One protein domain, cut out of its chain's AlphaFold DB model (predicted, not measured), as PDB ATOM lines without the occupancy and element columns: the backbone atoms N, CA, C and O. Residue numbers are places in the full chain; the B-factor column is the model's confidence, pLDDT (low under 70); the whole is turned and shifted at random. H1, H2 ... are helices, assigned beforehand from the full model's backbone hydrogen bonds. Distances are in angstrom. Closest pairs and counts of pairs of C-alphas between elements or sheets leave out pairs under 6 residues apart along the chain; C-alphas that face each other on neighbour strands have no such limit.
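What this domain is: This is residues 431 to 546 of the 644 residues of an uncharacterized protein of bacterium (UniProt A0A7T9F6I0). Six helices cross one another at varied angles, with H1 in the middle: H4 crosses H2 and H3 on one side of it, and H5 and H6 pack on H1 on the other. Residues 466 to 471, of which 470 and 471 belong to H3, stick out where the chain passes from H2 to H3, and a long loop joins H4 to H5. The 116 printed residues hold six named helices, H1 to H6 in chain order, and no named strand; the class is all helix, packing mostly crossed. The whole is compact, with a radius of gyration of the C-alphas of 14.0 A and spans of 43 by 35 by 23 A.

Where its parts are: H1, residues 431 to 445, begins at C-alpha 431 (20.520, 159.742, 263.519) and is 20.6 A long. H2 is residues 450 to 462; H3, residues 470 to 488, is 26.4 A long. H4 is residues 494 to 504; H5, residues 518 to 532, is 21.1 A long. H6, residues 537 to 546, ends at C-alpha 546 (9.457, 155.199, 282.157).

How they stand to each other: H1 is the hub. It touches H5 at a steep tilt of 52 degrees, closest C-alphas Ala 437 and Ile 528, 4.3 A. Its residues 431 to 436 touch H4, about perpendicular at 81 degrees, closest C-alphas Gly 432 and Glu 499, 4.8 A. Residues 441 to 445 touch H6, closest C-alphas Ala 444 and Gln 539, 5.5 A. H1 and H3 only just touch, with 3 pairs of C-alphas within 8 A, closest Ser 442 and Tyr 488, 6.0 A. H2 and H3 form a helical hairpin that only just touches, also with 3 pairs, closest Ile 460 and Val 480, 6.6 A. H4 touches H2, closest C-alphas Gln 461 and Arg 501, 5.2 A, and H3, closest Gln 477 and Ser 494, 6.0 A. H3 and H5 are apart. Every O i to N i+4 pair is within hydrogen-bond range in H1, H2, H3, H5 and H6; H4 has 5 of 7.

The domain as a whole: The farthest C-alphas, Thr 469 and Pro 537, are 44.4 A apart. The printed part has no cut; its long link is H4 to H5. Mean pLDDT of the printed part is 71.8, with residues 504 to 522 and 532 to 546 among those under 70.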
ATOM      1  N   LYS A 431      19.327 159.714 262.666       84.88
ATOM      2  CA  LYS A 431      20.520 159.742 263.519       84.88
ATOM      3  C   LYS A 431      20.270 160.419 264.867       84.88
ATOM      4  O   LYS A 431      20.702 159.903 265.900       84.88
ATOM      5  N   GLY A 432      19.553 161.537 264.896       83.25
ATOM      6  CA  GLY A 432      19.179 162.176 266.147       83.25
ATOM      7  C   GLY A 432      18.296 161.250 266.987       83.25
ATOM      8  O   GLY A 432      18.509 161.136 268.193       83.25
ATOM      9  N   VAL A 433      17.336 160.560 266.356       82.50
ATOM     10  CA  VAL A 433      16.426 159.639 267.050       82.50
ATOM     11  C   VAL A 433      17.206 158.470 267.649       82.50
ATOM     12  O   VAL A 433      17.022 158.131 268.815       82.50
ATOM     13  N   GLU A 434      18.138 157.896 266.892       84.81
ATOM     14  CA  GLU A 434      19.045 156.859 267.383       84.81
ATOM     15  C   GLU A 434      19.923 157.345 268.536       84.81
ATOM     16  O   GLU A 434      20.181 156.602 269.481       84.81
ATOM     17  N   THR A 435      20.388 158.592 268.480       84.62
ATOM     18  CA  THR A 435      21.252 159.168 269.516       84.62
ATOM     19  C   THR A 435      20.464 159.404 270.802       84.62
ATOM     20  O   THR A 435      20.914 159.013 271.879       84.62
ATOM     21  N   ALA A 436      19.249 159.945 270.693       81.25
ATOM     22  CA  ALA A 436      18.315 160.070 271.805       81.25
ATOM     23  C   ALA A 436      17.966 158.710 272.427       81.25
ATOM     24  O   ALA A 436      17.943 158.572 273.653       81.25
ATOM     25  N   ALA A 437      17.747 157.699 271.585       80.44
ATOM     26  CA  ALA A 437      17.479 156.342 272.030       80.44
ATOM     27  C   ALA A 437      18.652 155.747 272.812       80.44
ATOM     28  O   ALA A 437      18.450 155.207 273.898       80.44
ATOM     29  N   LYS A 438      19.880 155.915 272.309       83.88
ATOM     30  CA  LYS A 438      21.104 155.473 272.989       83.88
ATOM     31  C   LYS A 438      21.298 156.168 274.333       83.88
ATOM     32  O   LYS A 438      21.570 155.491 275.312       83.88
ATOM     33  N   ILE A 439      21.096 157.486 274.410       83.12
ATOM     34  CA  ILE A 439      21.179 158.221 275.684       83.12
ATOM     35  C   ILE A 439      20.156 157.675 276.680       83.12
ATOM     36  O   ILE A 439      20.504 157.397 277.824       83.12
ATOM     37  N   THR A 440      18.910 157.490 276.245       79.69
ATOM     38  CA  THR A 440      17.834 156.976 277.103       79.69
ATOM     39  C   THR A 440      18.157 155.580 277.631       79.69
ATOM     40  O   THR A 440      18.055 155.339 278.835       79.69
ATOM     41  N   ALA A 441      18.618 154.688 276.749       77.50
ATOM     42  CA  ALA A 441      19.085 153.355 277.111       77.50
ATOM     43  C   ALA A 441      20.244 153.419 278.118       77.50
ATOM     44  O   ALA A 441      20.168 152.814 279.183       77.50
ATOM     45  N   SER A 442      21.269 154.235 277.859       82.06
ATOM     46  CA  SER A 442      22.412 154.378 278.762       82.06
ATOM     47  C   SER A 442      22.035 154.958 280.129       82.06
ATOM     48  O   SER A 442      22.624 154.575 281.139       82.06
ATOM     49  N   VAL A 443      21.045 155.851 280.213       81.06
ATOM     50  CA  VAL A 443      20.533 156.349 281.502       81.06
ATOM     51  C   VAL A 443      19.844 155.227 282.285       81.06
ATOM     52  O   VAL A 443      20.095 155.093 283.486       81.06
ATOM     53  N   ALA A 444      19.044 154.388 281.617       75.06
ATOM     54  CA  ALA A 444      18.438 153.199 282.225       75.06
ATOM     55  C   ALA A 444      19.506 152.198 282.693       75.06
ATOM     56  O   ALA A 444      19.468 151.728 283.830       75.06
ATOM     57  N   GLU A 445      20.514 151.927 281.862       77.44
ATOM     58  CA  GLU A 445      21.601 151.003 282.189       77.44
ATOM     59  C   GLU A 445      22.394 151.427 283.430       77.44
ATOM     60  O   GLU A 445      22.794 150.582 284.237       77.44
ATOM     61  N   ASN A 446      22.567 152.737 283.611       79.50
ATOM     62  CA  ASN A 446      23.269 153.336 284.744       79.50
ATOM     63  C   ASN A 446      22.366 153.594 285.962       79.50
ATOM     64  O   ASN A 446      22.793 154.264 286.903       79.50
ATOM     65  N   LYS A 447      21.140 153.051 285.980       74.56
ATOM     66  CA  LYS A 447      20.170 153.212 287.076       74.56
ATOM     67  C   LYS A 447      19.825 154.678 287.381       74.56
ATOM     68  O   LYS A 447      19.495 154.991 288.526       74.56
ATOM     69  N   GLY A 448      19.896 155.568 286.386       72.75
ATOM     70  CA  GLY A 448      19.368 156.935 286.507       72.75
ATOM     71  C   GLY A 448      17.858 156.916 286.746       72.75
ATOM     72  O   GLY A 448      17.263 155.850 286.750       72.75
ATOM     73  N   ASN A 449      17.204 158.049 286.965       73.50
ATOM     74  CA  ASN A 449      15.735 158.119 287.004       73.50
ATOM     75  C   ASN A 449      15.187 158.991 285.857       73.50
ATOM     76  O   ASN A 449      15.952 159.585 285.094       73.50
ATOM     77  N   LEU A 450      13.858 159.046 285.713       69.94
ATOM     78  CA  LEU A 450      13.210 159.846 284.669       69.94
ATOM     79  C   LEU A 450      13.546 161.341 284.800       69.94
ATOM     80  O   LEU A 450      13.749 162.009 283.788       69.94
ATOM     81  N   ASP A 451      13.670 161.856 286.024       71.69
ATOM     82  CA  ASP A 451      14.016 163.260 286.265       71.69
ATOM     83  C   ASP A 451      15.442 163.575 285.787       71.69
ATOM     84  O   ASP A 451      15.671 164.624 285.186       71.69
ATOM     85  N   ASP A 452      16.392 162.654 285.973       76.06
ATOM     86  CA  ASP A 452      17.766 162.785 285.478       76.06
ATOM     87  C   ASP A 452      17.807 162.821 283.944       76.06
ATOM     88  O   ASP A 452      18.529 163.635 283.354       76.06
ATOM     89  N   LEU A 453      17.016 161.956 283.300       77.69
ATOM     90  CA  LEU A 453      16.873 161.905 281.846       77.69
ATOM     91  C   LEU A 453      16.286 163.218 281.309       77.69
ATOM     92  O   LEU A 453      16.850 163.828 280.400       77.69
ATOM     93  N   MET A 454      15.191 163.690 281.908       76.12
ATOM     94  CA  MET A 454      14.535 164.939 281.519       76.12
ATOM     95  C   MET A 454      15.437 166.152 281.762       76.12
ATOM     96  O   MET A 454      15.537 167.025 280.900       76.12
ATOM     97  N   ALA A 455      16.164 166.192 282.881       78.81
ATOM     98  CA  ALA A 455      17.122 167.253 283.175       78.81
ATOM     99  C   ALA A 455      18.276 167.289 282.162       78.81
ATOM    100  O   ALA A 455      18.719 168.370 281.768       78.81
ATOM    101  N   LEU A 456      18.765 166.128 281.717       81.94
ATOM    102  CA  LEU A 456      19.788 166.041 280.675       81.94
ATOM    103  C   LEU A 456      19.273 166.606 279.346       81.94
ATOM    104  O   LEU A 456      19.930 167.446 278.730       81.94
ATOM    105  N   PHE A 457      18.075 166.193 278.942       79.88
ATOM    106  CA  PHE A 457      17.408 166.657 277.730       79.88
ATOM    107  C   PHE A 457      17.089 168.162 277.758       79.88
ATOM    108  O   PHE A 457      17.340 168.863 276.777       79.88
ATOM    109  N   MET A 458      16.679 168.703 278.907       78.56
ATOM    110  CA  MET A 458      16.533 170.150 279.101       78.56
ATOM    111  C   MET A 458      17.863 170.903 278.966       78.56
ATOM    112  O   MET A 458      17.892 172.015 278.440       78.56
ATOM    113  N   GLN A 459      18.979 170.318 279.410       78.44
ATOM    114  CA  GLN A 459      20.292 170.946 279.244       78.44
ATOM    115  C   GLN A 459      20.734 170.993 277.784       78.44
ATOM    116  O   GLN A 459      21.232 172.029 277.340       78.44
ATOM    117  N   ILE A 460      20.503 169.913 277.034       79.19
ATOM    118  CA  ILE A 460      20.715 169.873 275.581       79.19
ATOM    119  C   ILE A 460      19.925 171.001 274.912       79.19
ATOM    120  O   ILE A 460      20.510 171.790 274.172       79.19
ATOM    121  N   GLN A 461      18.645 171.154 275.257       74.81
ATOM    122  CA  GLN A 461      17.807 172.238 274.747       74.81
ATOM    123  C   GLN A 461      18.375 173.626 275.086       74.81
ATOM    124  O   GLN A 461      18.519 174.476 274.208       74.81
ATOM    125  N   SER A 462      18.741 173.850 276.351       74.56
ATOM    126  CA  SER A 462      19.265 175.141 276.820       74.56
ATOM    127  C   SER A 462      20.616 175.518 276.207       74.56
ATOM    128  O   SER A 462      20.943 176.696 276.121       74.56
ATOM    129  N   SER A 463      21.400 174.535 275.743       71.81
ATOM    130  CA  SER A 463      22.710 174.770 275.122       71.81
ATOM    131  C   SER A 463      22.641 175.488 273.774       71.81
ATOM    132  O   SER A 463      23.675 175.871 273.227       71.81
ATOM    133  N   MET A 464      21.432 175.674 273.239       65.12
ATOM    134  CA  MET A 464      21.181 176.255 271.923       65.12
ATOM    135  C   MET A 464      20.118 177.358 271.971       65.12
ATOM    136  O   MET A 464      19.383 177.552 271.003       65.12
ATOM    137  N   ASP A 465      20.044 178.072 273.098       66.50
ATOM    138  CA  ASP A 465      19.226 179.277 273.247       66.50
ATOM    139  C   ASP A 465      19.625 180.319 272.187       66.50
ATOM    140  O   ASP A 465      20.794 180.700 272.063       66.50
ATOM    141  N   GLU A 466      18.646 180.766 271.400       58.78
ATOM    142  CA  GLU A 466      18.825 181.708 270.290       58.78
ATOM    143  C   GLU A 466      19.239 183.107 270.762       58.78
ATOM    144  O   GLU A 466      19.777 183.887 269.980       58.78
ATOM    145  N   SER A 467      19.058 183.409 272.051       60.03
ATOM    146  CA  SER A 467      19.552 184.641 272.671       60.03
ATOM    147  C   SER A 467      21.057 184.617 272.990       60.03
ATOM    148  O   SER A 467      21.629 185.650 273.346       60.03
ATOM    149  N   SER A 468      21.719 183.462 272.852       69.44
ATOM    150  CA  SER A 468      23.143 183.275 273.161       69.44
ATOM    151  C   SER A 468      24.052 183.485 271.946       69.44
ATOM    152  O   SER A 468      23.687 183.190 270.810       69.44
ATOM    153  N   THR A 469      25.287 183.950 272.175       75.38
ATOM    154  CA  THR A 469      26.287 184.067 271.097       75.38
ATOM    155  C   THR A 469      26.738 182.682 270.599       75.38
ATOM    156  O   THR A 469      26.744 181.733 271.390       75.38
ATOM    157  N   PRO A 470      27.196 182.544 269.337       76.12
ATOM    158  CA  PRO A 470      27.693 181.266 268.808       76.12
ATOM    159  C   PRO A 470      28.801 180.631 269.666       76.12
ATOM    160  O   PRO A 470      28.818 179.421 269.880       76.12
ATOM    161  N   GLU A 471      29.697 181.448 270.224       77.12
ATOM    162  CA  GLU A 471      30.776 181.005 271.124       77.12
ATOM    163  C   GLU A 471      30.233 180.447 272.451       77.12
ATOM    164  O   GLU A 471      30.736 179.447 272.974       77.12
ATOM    165  N   THR A 472      29.167 181.057 272.981       78.31
ATOM    166  CA  THR A 472      28.467 180.583 274.185       78.31
ATOM    167  C   THR A 472      27.773 179.251 273.909       78.31
ATOM    168  O   THR A 472      27.956 178.301 274.670       78.31
ATOM    169  N   GLN A 473      27.067 179.138 272.780       75.31
ATOM    170  CA  GLN A 473      26.405 177.899 272.362       75.31
ATOM    171  C   GLN A 473      27.413 176.757 272.187       75.31
ATOM    172  O   GLN A 473      27.234 175.675 272.742       75.31
ATOM    173  N   GLN A 474      28.534 177.003 271.503       78.69
ATOM    174  CA  GLN A 474      29.576 175.994 271.304       78.69
ATOM    175  C   GLN A 474      30.207 175.536 272.629       78.69
ATOM    176  O   GLN A 474      30.482 174.346 272.823       78.69
ATOM    177  N   THR A 475      30.393 176.459 273.576       82.25
ATOM    178  CA  THR A 475      30.887 176.143 274.924       82.25
ATOM    179  C   THR A 475      29.893 175.266 275.687       82.25
ATOM    180  O   THR A 475      30.287 174.257 276.278       82.25
ATOM    181  N   MET A 476      28.600 175.602 275.643       82.12
ATOM    182  CA  MET A 476      27.541 174.825 276.295       82.12
ATOM    183  C   MET A 476      27.392 173.433 275.671       82.12
ATOM    184  O   MET A 476      27.358 172.447 276.404       82.12
ATOM    185  N   GLN A 477      27.397 173.324 274.340       83.19
ATOM    186  CA  GLN A 477      27.369 172.040 273.627       83.19
ATOM    187  C   GLN A 477      28.554 171.152 274.021       83.19
ATOM    188  O   GLN A 477      28.376 169.974 274.327       83.19
ATOM    189  N   THR A 478      29.762 171.722 274.085       83.88
ATOM    190  CA  THR A 478      30.970 170.992 274.504       83.88
ATOM    191  C   THR A 478      30.856 170.509 275.952       83.88
ATOM    192  O   THR A 478      31.254 169.386 276.270       83.88
ATOM    193  N   ALA A 479      30.292 171.329 276.844       84.44
ATOM    194  CA  ALA A 479      30.067 170.954 278.237       84.44
ATOM    195  C   ALA A 479      29.049 169.809 278.371       84.44
ATOM    196  O   ALA A 479      29.297 168.858 279.116       84.44
ATOM    197  N   VAL A 480      27.944 169.863 277.619       86.44
ATOM    198  CA  VAL A 480      26.922 168.806 277.573       86.44
ATOM    199  C   VAL A 480      27.507 167.508 277.014       86.44
ATOM    200  O   VAL A 480      27.387 166.465 277.655       86.44
ATOM    201  N   ALA A 481      28.218 167.565 275.884       86.81
ATOM    202  CA  ALA A 481      28.882 166.407 275.288       86.81
ATOM    203  C   ALA A 481      29.895 165.767 276.251       86.81
ATOM    204  O   ALA A 481      29.893 164.554 276.455       86.81
ATOM    205  N   LYS A 482      30.713 166.583 276.932       87.31
ATOM    206  CA  LYS A 482      31.659 166.102 277.950       87.31
ATOM    207  C   LYS A 482      30.945 165.455 279.136       87.31
ATOM    208  O   LYS A 482      31.419 164.445 279.651       87.31
ATOM    209  N   ARG A 483      29.814 166.014 279.579       86.50
ATOM    210  CA  ARG A 483      28.998 165.424 280.647       86.50
ATOM    211  C   ARG A 483      28.447 164.063 280.224       86.50
ATOM    212  O   ARG A 483      28.591 163.113 280.986       86.50
ATOM    213  N   ILE A 484      27.873 163.962 279.027       86.38
ATOM    214  CA  ILE A 484      27.337 162.708 278.479       86.38
ATOM    215  C   ILE A 484      28.445 161.654 278.352       86.38
ATOM    216  O   ILE A 484      28.271 160.527 278.806       86.38
ATOM    217  N   LYS A 485      29.626 162.039 277.858       88.81
ATOM    218  CA  LYS A 485      30.801 161.163 277.803       88.81
ATOM    219  C   LYS A 485      31.238 160.668 279.178       88.81
ATOM    220  O   LYS A 485      31.527 159.490 279.341       88.81
ATOM    221  N   ASN A 486      31.272 161.552 280.174       86.69
ATOM    222  CA  ASN A 486      31.695 161.196 281.527       86.69
ATOM    223  C   ASN A 486      30.685 160.302 282.255       86.69
ATOM    224  O   ASN A 486      31.096 159.437 283.022       86.69
ATOM    225  N   LEU A 487      29.385 160.541 282.062       82.12
ATOM    226  CA  LEU A 487      28.325 159.805 282.753       82.12
ATOM    227  C   LEU A 487      27.976 158.486 282.062       82.12
ATOM    228  O   LEU A 487      27.678 157.514 282.746       82.12
ATOM    229  N   TYR A 488      28.017 158.453 280.729       82.94
ATOM    230  CA  TYR A 488      27.457 157.359 279.931       82.94
ATOM    231  C   TYR A 488      28.446 156.774 278.915       82.94
ATOM    232  O   TYR A 488      28.096 155.867 278.169       82.94
ATOM    233  N   GLY A 489      29.681 157.283 278.844       80.88
ATOM    234  CA  GLY A 489      30.707 156.778 277.923       80.88
ATOM    235  C   GLY A 489      30.465 157.111 276.446       80.88
ATOM    236  O   GLY A 489      31.198 156.627 275.587       80.88
ATOM    237  N   MET A 490      29.464 157.937 276.135       85.31
ATOM    238  CA  MET A 490      29.093 158.281 274.762       85.31
ATOM    239  C   MET A 490      29.880 159.495 274.260       85.31
ATOM    240  O   MET A 490      29.808 160.577 274.844       85.31
ATOM    241  N   ASP A 491      30.620 159.327 273.164       86.81
ATOM    242  CA  ASP A 491      31.362 160.418 272.526       86.81
ATOM    243  C   ASP A 491      30.462 161.130 271.511       86.81
ATOM    244  O   ASP A 491      30.227 160.622 270.415       86.81
ATOM    245  N   LEU A 492      29.919 162.282 271.906       84.88
ATOM    246  CA  LEU A 492      29.044 163.101 271.068       84.88
ATOM    247  C   LEU A 492      29.785 164.341 270.573       84.88
ATOM    248  O   LEU A 492      30.515 164.988 271.326       84.88
ATOM    249  N   ASN A 493      29.566 164.700 269.313       82.31
ATOM    250  CA  ASN A 493      30.039 165.958 268.739       82.31
ATOM    251  C   ASN A 493      28.922 167.022 268.729       82.31
ATOM    252  O   ASN A 493      27.759 166.734 269.013       82.31
ATOM    253  N   SER A 494      29.260 168.265 268.372       73.12
ATOM    254  CA  SER A 494      28.291 169.371 268.302       73.12
ATOM    255  C   SER A 494      27.102 169.102 267.373       73.12
ATOM    256  O   SER A 494      25.998 169.538 267.686       73.12
ATOM    257  N   ASN A 495      27.288 168.370 266.269       76.94
ATOM    258  CA  ASN A 495      26.189 168.026 265.362       76.94
ATOM    259  C   ASN A 495      25.217 167.033 266.006       76.94
ATOM    260  O   ASN A 495      24.017 167.152 265.800       76.94
ATOM    261  N   ASP A 496      25.708 166.096 266.820       81.88
ATOM    262  CA  ASP A 496      24.842 165.155 267.541       81.88
ATOM    263  C   ASP A 496      23.970 165.895 268.567       81.88
ATOM    264  O   ASP A 496      22.767 165.658 268.658       81.88
ATOM    265  N   ILE A 497      24.557 166.864 269.283       80.00
ATOM    266  CA  ILE A 497      23.821 167.741 270.208       80.00
ATOM    267  C   ILE A 497      22.797 168.603 269.453       80.00
ATOM    268  O   ILE A 497      21.676 168.782 269.934       80.00
ATOM    269  N   LEU A 498      23.157 169.092 268.259       74.88
ATOM    270  CA  LEU A 498      22.257 169.861 267.401       74.88
ATOM    271  C   LEU A 498      21.033 169.041 266.974       74.88
ATOM    272  O   LEU A 498      19.903 169.498 267.128       74.88
ATOM    273  N   GLU A 499      21.256 167.823 266.479       77.38
ATOM    274  CA  GLU A 499      20.189 166.903 266.073       77.38
ATOM    275  C   GLU A 499      19.267 166.545 267.250       77.38
ATOM    276  O   GLU A 499      18.055 166.433 267.081       77.38
ATOM    277  N   MET A 500      19.814 166.426 268.462       75.31
ATOM    278  CA  MET A 500      19.038 166.095 269.659       75.31
ATOM    279  C   MET A 500      18.126 167.222 270.156       75.31
ATOM    280  O   MET A 500      17.058 166.921 270.693       75.31
ATOM    281  N   ARG A 501      18.477 168.504 269.963       73.12
ATOM    282  CA  ARG A 501      17.553 169.622 270.271       73.12
ATOM    283  C   ARG A 501      16.253 169.471 269.504       73.12
ATOM    284  O   ARG A 501      15.180 169.630 270.079       73.12
ATOM    285  N   ASN A 502      16.345 169.107 268.229       70.75
ATOM    286  CA  ASN A 502      15.158 168.977 267.395       70.75
ATOM    287  C   ASN A 502      14.246 167.835 267.851       70.75
ATOM    288  O   ASN A 502      13.081 167.778 267.480       70.75
ATOM    289  N   ILE A 503      14.762 166.933 268.684       72.19
ATOM    290  CA  ILE A 503      14.060 165.746 269.162       72.19
ATOM    291  C   ILE A 503      13.517 165.955 270.573       72.19
ATOM    292  O   ILE A 503      12.508 165.350 270.924       72.19
ATOM    293  N   PHE A 504      14.109 166.862 271.354       68.62
ATOM    294  CA  PHE A 504      13.694 167.188 272.720       68.62
ATOM    295  C   PHE A 504      12.176 167.369 272.864       68.62
ATOM    296  O   PHE A 504      11.553 166.800 273.757       68.62
ATOM    297  N   HIS A 505      11.561 168.099 271.934       62.59
ATOM    298  CA  HIS A 505      10.129 168.409 271.956       62.59
ATOM    299  C   HIS A 505       9.207 167.229 271.623       62.59
ATOM    300  O   HIS A 505       7.991 167.332 271.818       62.59
ATOM    301  N   TYR A 506       9.788 166.134 271.134       63.28
ATOM    302  CA  TYR A 506       9.131 164.877 270.783       63.28
ATOM    303  C   TYR A 506       9.563 163.716 271.697       63.28
ATOM    304  O   TYR A 506       8.980 162.641 271.636       63.28
ATOM    305  N   ILE A 507      10.564 163.918 272.561       61.62
ATOM    306  CA  ILE A 507      11.009 162.935 273.561       61.62
ATOM    307  C   ILE A 507      10.101 162.887 274.776       61.62
ATOM    308  O   ILE A 507      10.287 161.997 275.589       61.62
ATOM    309  N   ASP A 508       9.145 163.807 274.908       57.75
ATOM    310  CA  ASP A 508       8.295 163.917 276.091       57.75
ATOM    311  C   ASP A 508       7.740 162.550 276.548       57.75
ATOM    312  O   ASP A 508       6.824 161.982 275.953       57.75
ATOM    313  N   MET A 509       8.362 162.017 277.604       51.94
ATOM    314  CA  MET A 509       8.029 160.735 278.228       51.94
ATOM    315  C   MET A 509       7.019 160.915 279.370       51.94
ATOM    316  O   MET A 509       6.565 159.928 279.944       51.94
ATOM    317  N   SER A 510       6.697 162.159 279.746       41.59
ATOM    318  CA  SER A 510       5.891 162.484 280.929       41.59
ATOM    319  C   SER A 510       4.620 163.285 280.623       41.59
ATOM    320  O   SER A 510       3.742 163.377 281.485       41.59
ATOM    321  N   GLY A 511       4.486 163.839 279.415       42.12
ATOM    322  CA  GLY A 511       3.400 164.729 279.015       42.12
ATOM    323  C   GLY A 511       2.431 164.178 277.966       42.12
ATOM    324  O   GLY A 511       2.459 163.011 277.573       42.12
ATOM    325  N   GLN A 512       1.486 165.047 277.598       40.56
ATOM    326  CA  GLN A 512       0.357 164.772 276.713       40.56
ATOM    327  C   GLN A 512       0.853 164.699 275.266       40.56
ATOM    328  O   GLN A 512       1.380 165.672 274.725       40.56
ATOM    329  N   LEU A 513       0.669 163.546 274.631       46.75
ATOM    330  CA  LEU A 513       0.861 163.391 273.195       46.75
ATOM    331  C   LEU A 513      -0.195 164.221 272.459       46.75
ATOM    332  O   LEU A 513      -1.366 163.850 272.406       46.75
ATOM    333  N   SER A 514       0.210 165.371 271.918       45.69
ATOM    334  CA  SER A 514      -0.634 166.121 270.992       45.69
ATOM    335  C   SER A 514      -0.712 165.387 269.655       45.69
ATOM    336  O   SER A 514       0.245 164.712 269.252       45.69
ATOM    337  N   LYS A 515      -1.834 165.571 268.945       48.06
ATOM    338  CA  LYS A 515      -2.132 164.885 267.681       48.06
ATOM    339  C   LYS A 515      -0.978 164.943 266.674       48.06
ATOM    340  O   LYS A 515      -0.627 163.946 266.046       48.06
ATOM    341  N   ASP A 516      -0.311 166.087 266.641       52.69
ATOM    342  CA  ASP A 516       0.732 166.401 265.668       52.69
ATOM    343  C   ASP A 516       2.120 165.875 266.075       52.69
ATOM    344  O   ASP A 516       3.015 165.748 265.244       52.69
ATOM    345  N   LYS A 517       2.323 165.534 267.356       55.47
ATOM    346  CA  LYS A 517       3.610 165.040 267.878       55.47
ATOM    347  C   LYS A 517       3.685 163.521 267.939       55.47
ATOM    348  O   LYS A 517       4.791 162.979 267.935       55.47
ATOM    349  N   TYR A 518       2.541 162.841 267.973       57.38
ATOM    350  CA  TYR A 518       2.451 161.389 268.117       57.38
ATOM    351  C   TYR A 518       3.342 160.589 267.153       57.38
ATOM    352  O   TYR A 518       4.132 159.769 267.636       57.38
ATOM    353  N   PRO A 519       3.341 160.858 265.832       63.09
ATOM    354  CA  PRO A 519       4.163 160.088 264.907       63.09
ATOM    355  C   PRO A 519       5.664 160.199 265.201       63.09
ATOM    356  O   PRO A 519       6.405 159.246 264.992       63.09
ATOM    357  N   TYR A 520       6.117 161.340 265.723       67.94
ATOM    358  CA  TYR A 520       7.516 161.583 266.073       67.94
ATOM    359  C   TYR A 520       7.919 160.822 267.337       67.94
ATOM    360  O   TYR A 520       8.950 160.145 267.353       67.94
ATOM    361  N   GLN A 521       7.081 160.880 268.377       63.78
ATOM    362  CA  GLN A 521       7.335 160.163 269.630       63.78
ATOM    363  C   GLN A 521       7.363 158.649 269.416       63.78
ATOM    364  O   GLN A 521       8.208 157.960 269.985       63.78
ATOM    365  N   TYR A 522       6.485 158.142 268.546       68.50
ATOM    366  CA  TYR A 522       6.462 156.745 268.135       68.50
ATOM    367  C   TYR A 522       7.831 156.270 267.622       68.50
ATOM    368  O   TYR A 522       8.373 155.275 268.105       68.50
ATOM    369  N   VAL A 523       8.434 156.999 266.670       72.44
ATOM    370  CA  VAL A 523       9.726 156.607 266.071       72.44
ATOM    371  C   VAL A 523      10.837 156.600 267.119       72.44
ATOM    372  O   VAL A 523      11.683 155.702 267.126       72.44
ATOM    373  N   ILE A 524      10.809 157.566 268.038       72.44
ATOM    374  CA  ILE A 524      11.776 157.669 269.132       72.44
ATOM    375  C   ILE A 524      11.657 156.484 270.085       72.44
ATOM    376  O   ILE A 524      12.657 155.833 270.390       72.44
ATOM    377  N   ARG A 525      10.435 156.142 270.493       70.56
ATOM    378  CA  ARG A 525      10.161 155.008 271.384       70.56
ATOM    379  C   ARG A 525      10.517 153.674 270.753       70.56
ATOM    380  O   ARG A 525      11.162 152.861 271.410       70.56
ATOM    381  N   LYS A 526      10.198 153.482 269.469       74.25
ATOM    382  CA  LYS A 526      10.620 152.299 268.710       74.25
ATOM    383  C   LYS A 526      12.133 152.108 268.809       74.25
ATOM    384  O   LYS A 526      12.596 151.028 269.172       74.25
ATOM    385  N   LYS A 527      12.909 153.165 268.550       79.00
ATOM    386  CA  LYS A 527      14.376 153.095 268.607       79.00
ATOM    387  C   LYS A 527      14.901 152.893 270.029       79.00
ATOM    388  O   LYS A 527      15.846 152.131 270.205       79.00
ATOM    389  N   ILE A 528      14.271 153.494 271.040       72.31
ATOM    390  CA  ILE A 528      14.575 153.240 272.459       72.31
ATOM    391  C   ILE A 528      14.395 151.751 272.793       72.31
ATOM    392  O   ILE A 528      15.306 151.128 273.334       72.31
ATOM    393  N   MET A 529      13.259 151.159 272.418       68.88
ATOM    394  CA  MET A 529      12.979 149.740 272.650       68.88
ATOM    395  C   MET A 529      13.949 148.822 271.893       68.88
ATOM    396  O   MET A 529      14.394 147.815 272.437       68.88
ATOM    397  N   GLU A 530      14.331 149.174 270.662       74.31
ATOM    398  CA  GLU A 530      15.325 148.420 269.887       74.31
ATOM    399  C   GLU A 530      16.712 148.406 270.543       74.31
ATOM    400  O   GLU A 530      17.343 147.350 270.571       74.31
ATOM    401  N   GLN A 531      17.180 149.530 271.104       71.75
ATOM    402  CA  GLN A 531      18.458 149.569 271.836       71.75
ATOM    403  C   GLN A 531      18.443 148.652 273.068       71.75
ATOM    404  O   GLN A 531      19.475 148.108 273.453       71.75
ATOM    405  N   MET A 532      17.264 148.438 273.652       60.94
ATOM    406  CA  MET A 532      17.090 147.728 274.916       60.94
ATOM    407  C   MET A 532      16.775 146.236 274.758       60.94
ATOM    408  O   MET A 532      16.718 145.531 275.761       60.94
ATOM    409  N   LYS A 533      16.643 145.714 273.527       62.50
ATOM    410  CA  LYS A 533      16.389 144.279 273.273       62.50
ATOM    411  C   LYS A 533      17.420 143.333 273.902       62.50
ATOM    412  O   LYS A 533      17.113 142.171 274.128       62.50
ATOM    413  N   ASN A 534      18.627 143.826 274.175       61.97
ATOM    414  CA  ASN A 534      19.711 143.063 274.800       61.97
ATOM    415  C   ASN A 534      20.032 143.531 276.232       61.97
ATOM    416  O   ASN A 534      21.040 143.107 276.801       61.97
ATOM    417  N   ALA A 535      19.226 144.435 276.796       63.12
ATOM    418  CA  ALA A 535      19.429 144.964 278.136       63.12
ATOM    419  C   ALA A 535      19.025 143.937 279.208       63.12
ATOM    420  O   ALA A 535      18.272 142.996 278.956       63.12
ATOM    421  N   GLN A 536      19.533 144.116 280.427       61.69
ATOM    422  CA  GLN A 536      19.151 143.270 281.558       61.69
ATOM    423  C   GLN A 536      17.676 143.507 281.934       61.69
ATOM    424  O   GLN A 536      17.200 144.642 281.819       61.69
ATOM    425  N   PRO A 537      16.952 142.490 282.443       54.41
ATOM    426  CA  PRO A 537      15.541 142.616 282.821       54.41
ATOM    427  C   PRO A 537      15.242 143.793 283.758       54.41
ATOM    428  O   PRO A 537      14.205 144.434 283.636       54.41
ATOM    429  N   GLU A 538      16.148 144.137 284.675       57.12
ATOM    430  CA  GLU A 538      15.987 145.284 285.574       57.12
ATOM    431  C   GLU A 538      15.997 146.624 284.826       57.12
ATOM    432  O   GLU A 538      15.264 147.539 285.197       57.12
ATOM    433  N   GLN A 539      16.800 146.732 283.766       61.34
ATOM    434  CA  GLN A 539      16.920 147.929 282.931       61.34
ATOM    435  C   GLN A 539      15.715 148.046 281.992       61.34
ATOM    436  O   GLN A 539      15.172 149.137 281.822       61.34
ATOM    437  N   ILE A 540      15.244 146.913 281.455       54.66
ATOM    438  CA  ILE A 540      13.984 146.814 280.708       54.66
ATOM    439  C   ILE A 540      12.816 147.233 281.608       54.66
ATOM    440  O   ILE A 540      12.052 148.109 281.230       54.66
ATOM    441  N   ASN A 541      12.728 146.713 282.835       54.00
ATOM    442  CA  ASN A 541      11.694 147.085 283.806       54.00
ATOM    443  C   ASN A 541      11.749 148.562 284.207       54.00
ATOM    444  O   ASN A 541      10.714 149.171 284.458       54.00
ATOM    445  N   GLN A 542      12.941 149.147 284.306       59.72
ATOM    446  CA  GLN A 542      13.111 150.566 284.607       59.72
ATOM    447  C   GLN A 542      12.655 151.450 283.444       59.72
ATOM    448  O   GLN A 542      11.991 152.456 283.670       59.72
ATOM    449  N   LEU A 543      12.951 151.034 282.216       57.59
ATOM    450  CA  LEU A 543      12.512 151.697 280.999       57.59
ATOM    451  C   LEU A 543      11.006 151.543 280.780       57.59
ATOM    452  O   LEU A 543      10.358 152.538 280.521       57.59
ATOM    453  N   ILE A 544      10.443 150.345 280.965       51.94
ATOM    454  CA  ILE A 544       8.996 150.088 281.024       51.94
ATOM    455  C   ILE A 544       8.394 151.003 282.083       51.94
ATOM    456  O   ILE A 544       7.518 151.781 281.772       51.94
ATOM    457  N   LYS A 545       8.944 151.091 283.293       55.72
ATOM    458  CA  LYS A 545       8.489 152.091 284.274       55.72
ATOM    459  C   LYS A 545       8.653 153.550 283.838       55.72
ATOM    460  O   LYS A 545       8.137 154.401 284.543       55.72
ATOM    461  N   TRP A 546       9.380 153.865 282.767       57.59
ATOM    462  CA  TRP A 546       9.457 155.199 282.157       57.59
ATOM    463  C   TRP A 546       8.615 155.345 280.882       57.59
ATOM    464  O   TRP A 546       8.368 156.476 280.473       57.59
TER     465      TRP A 546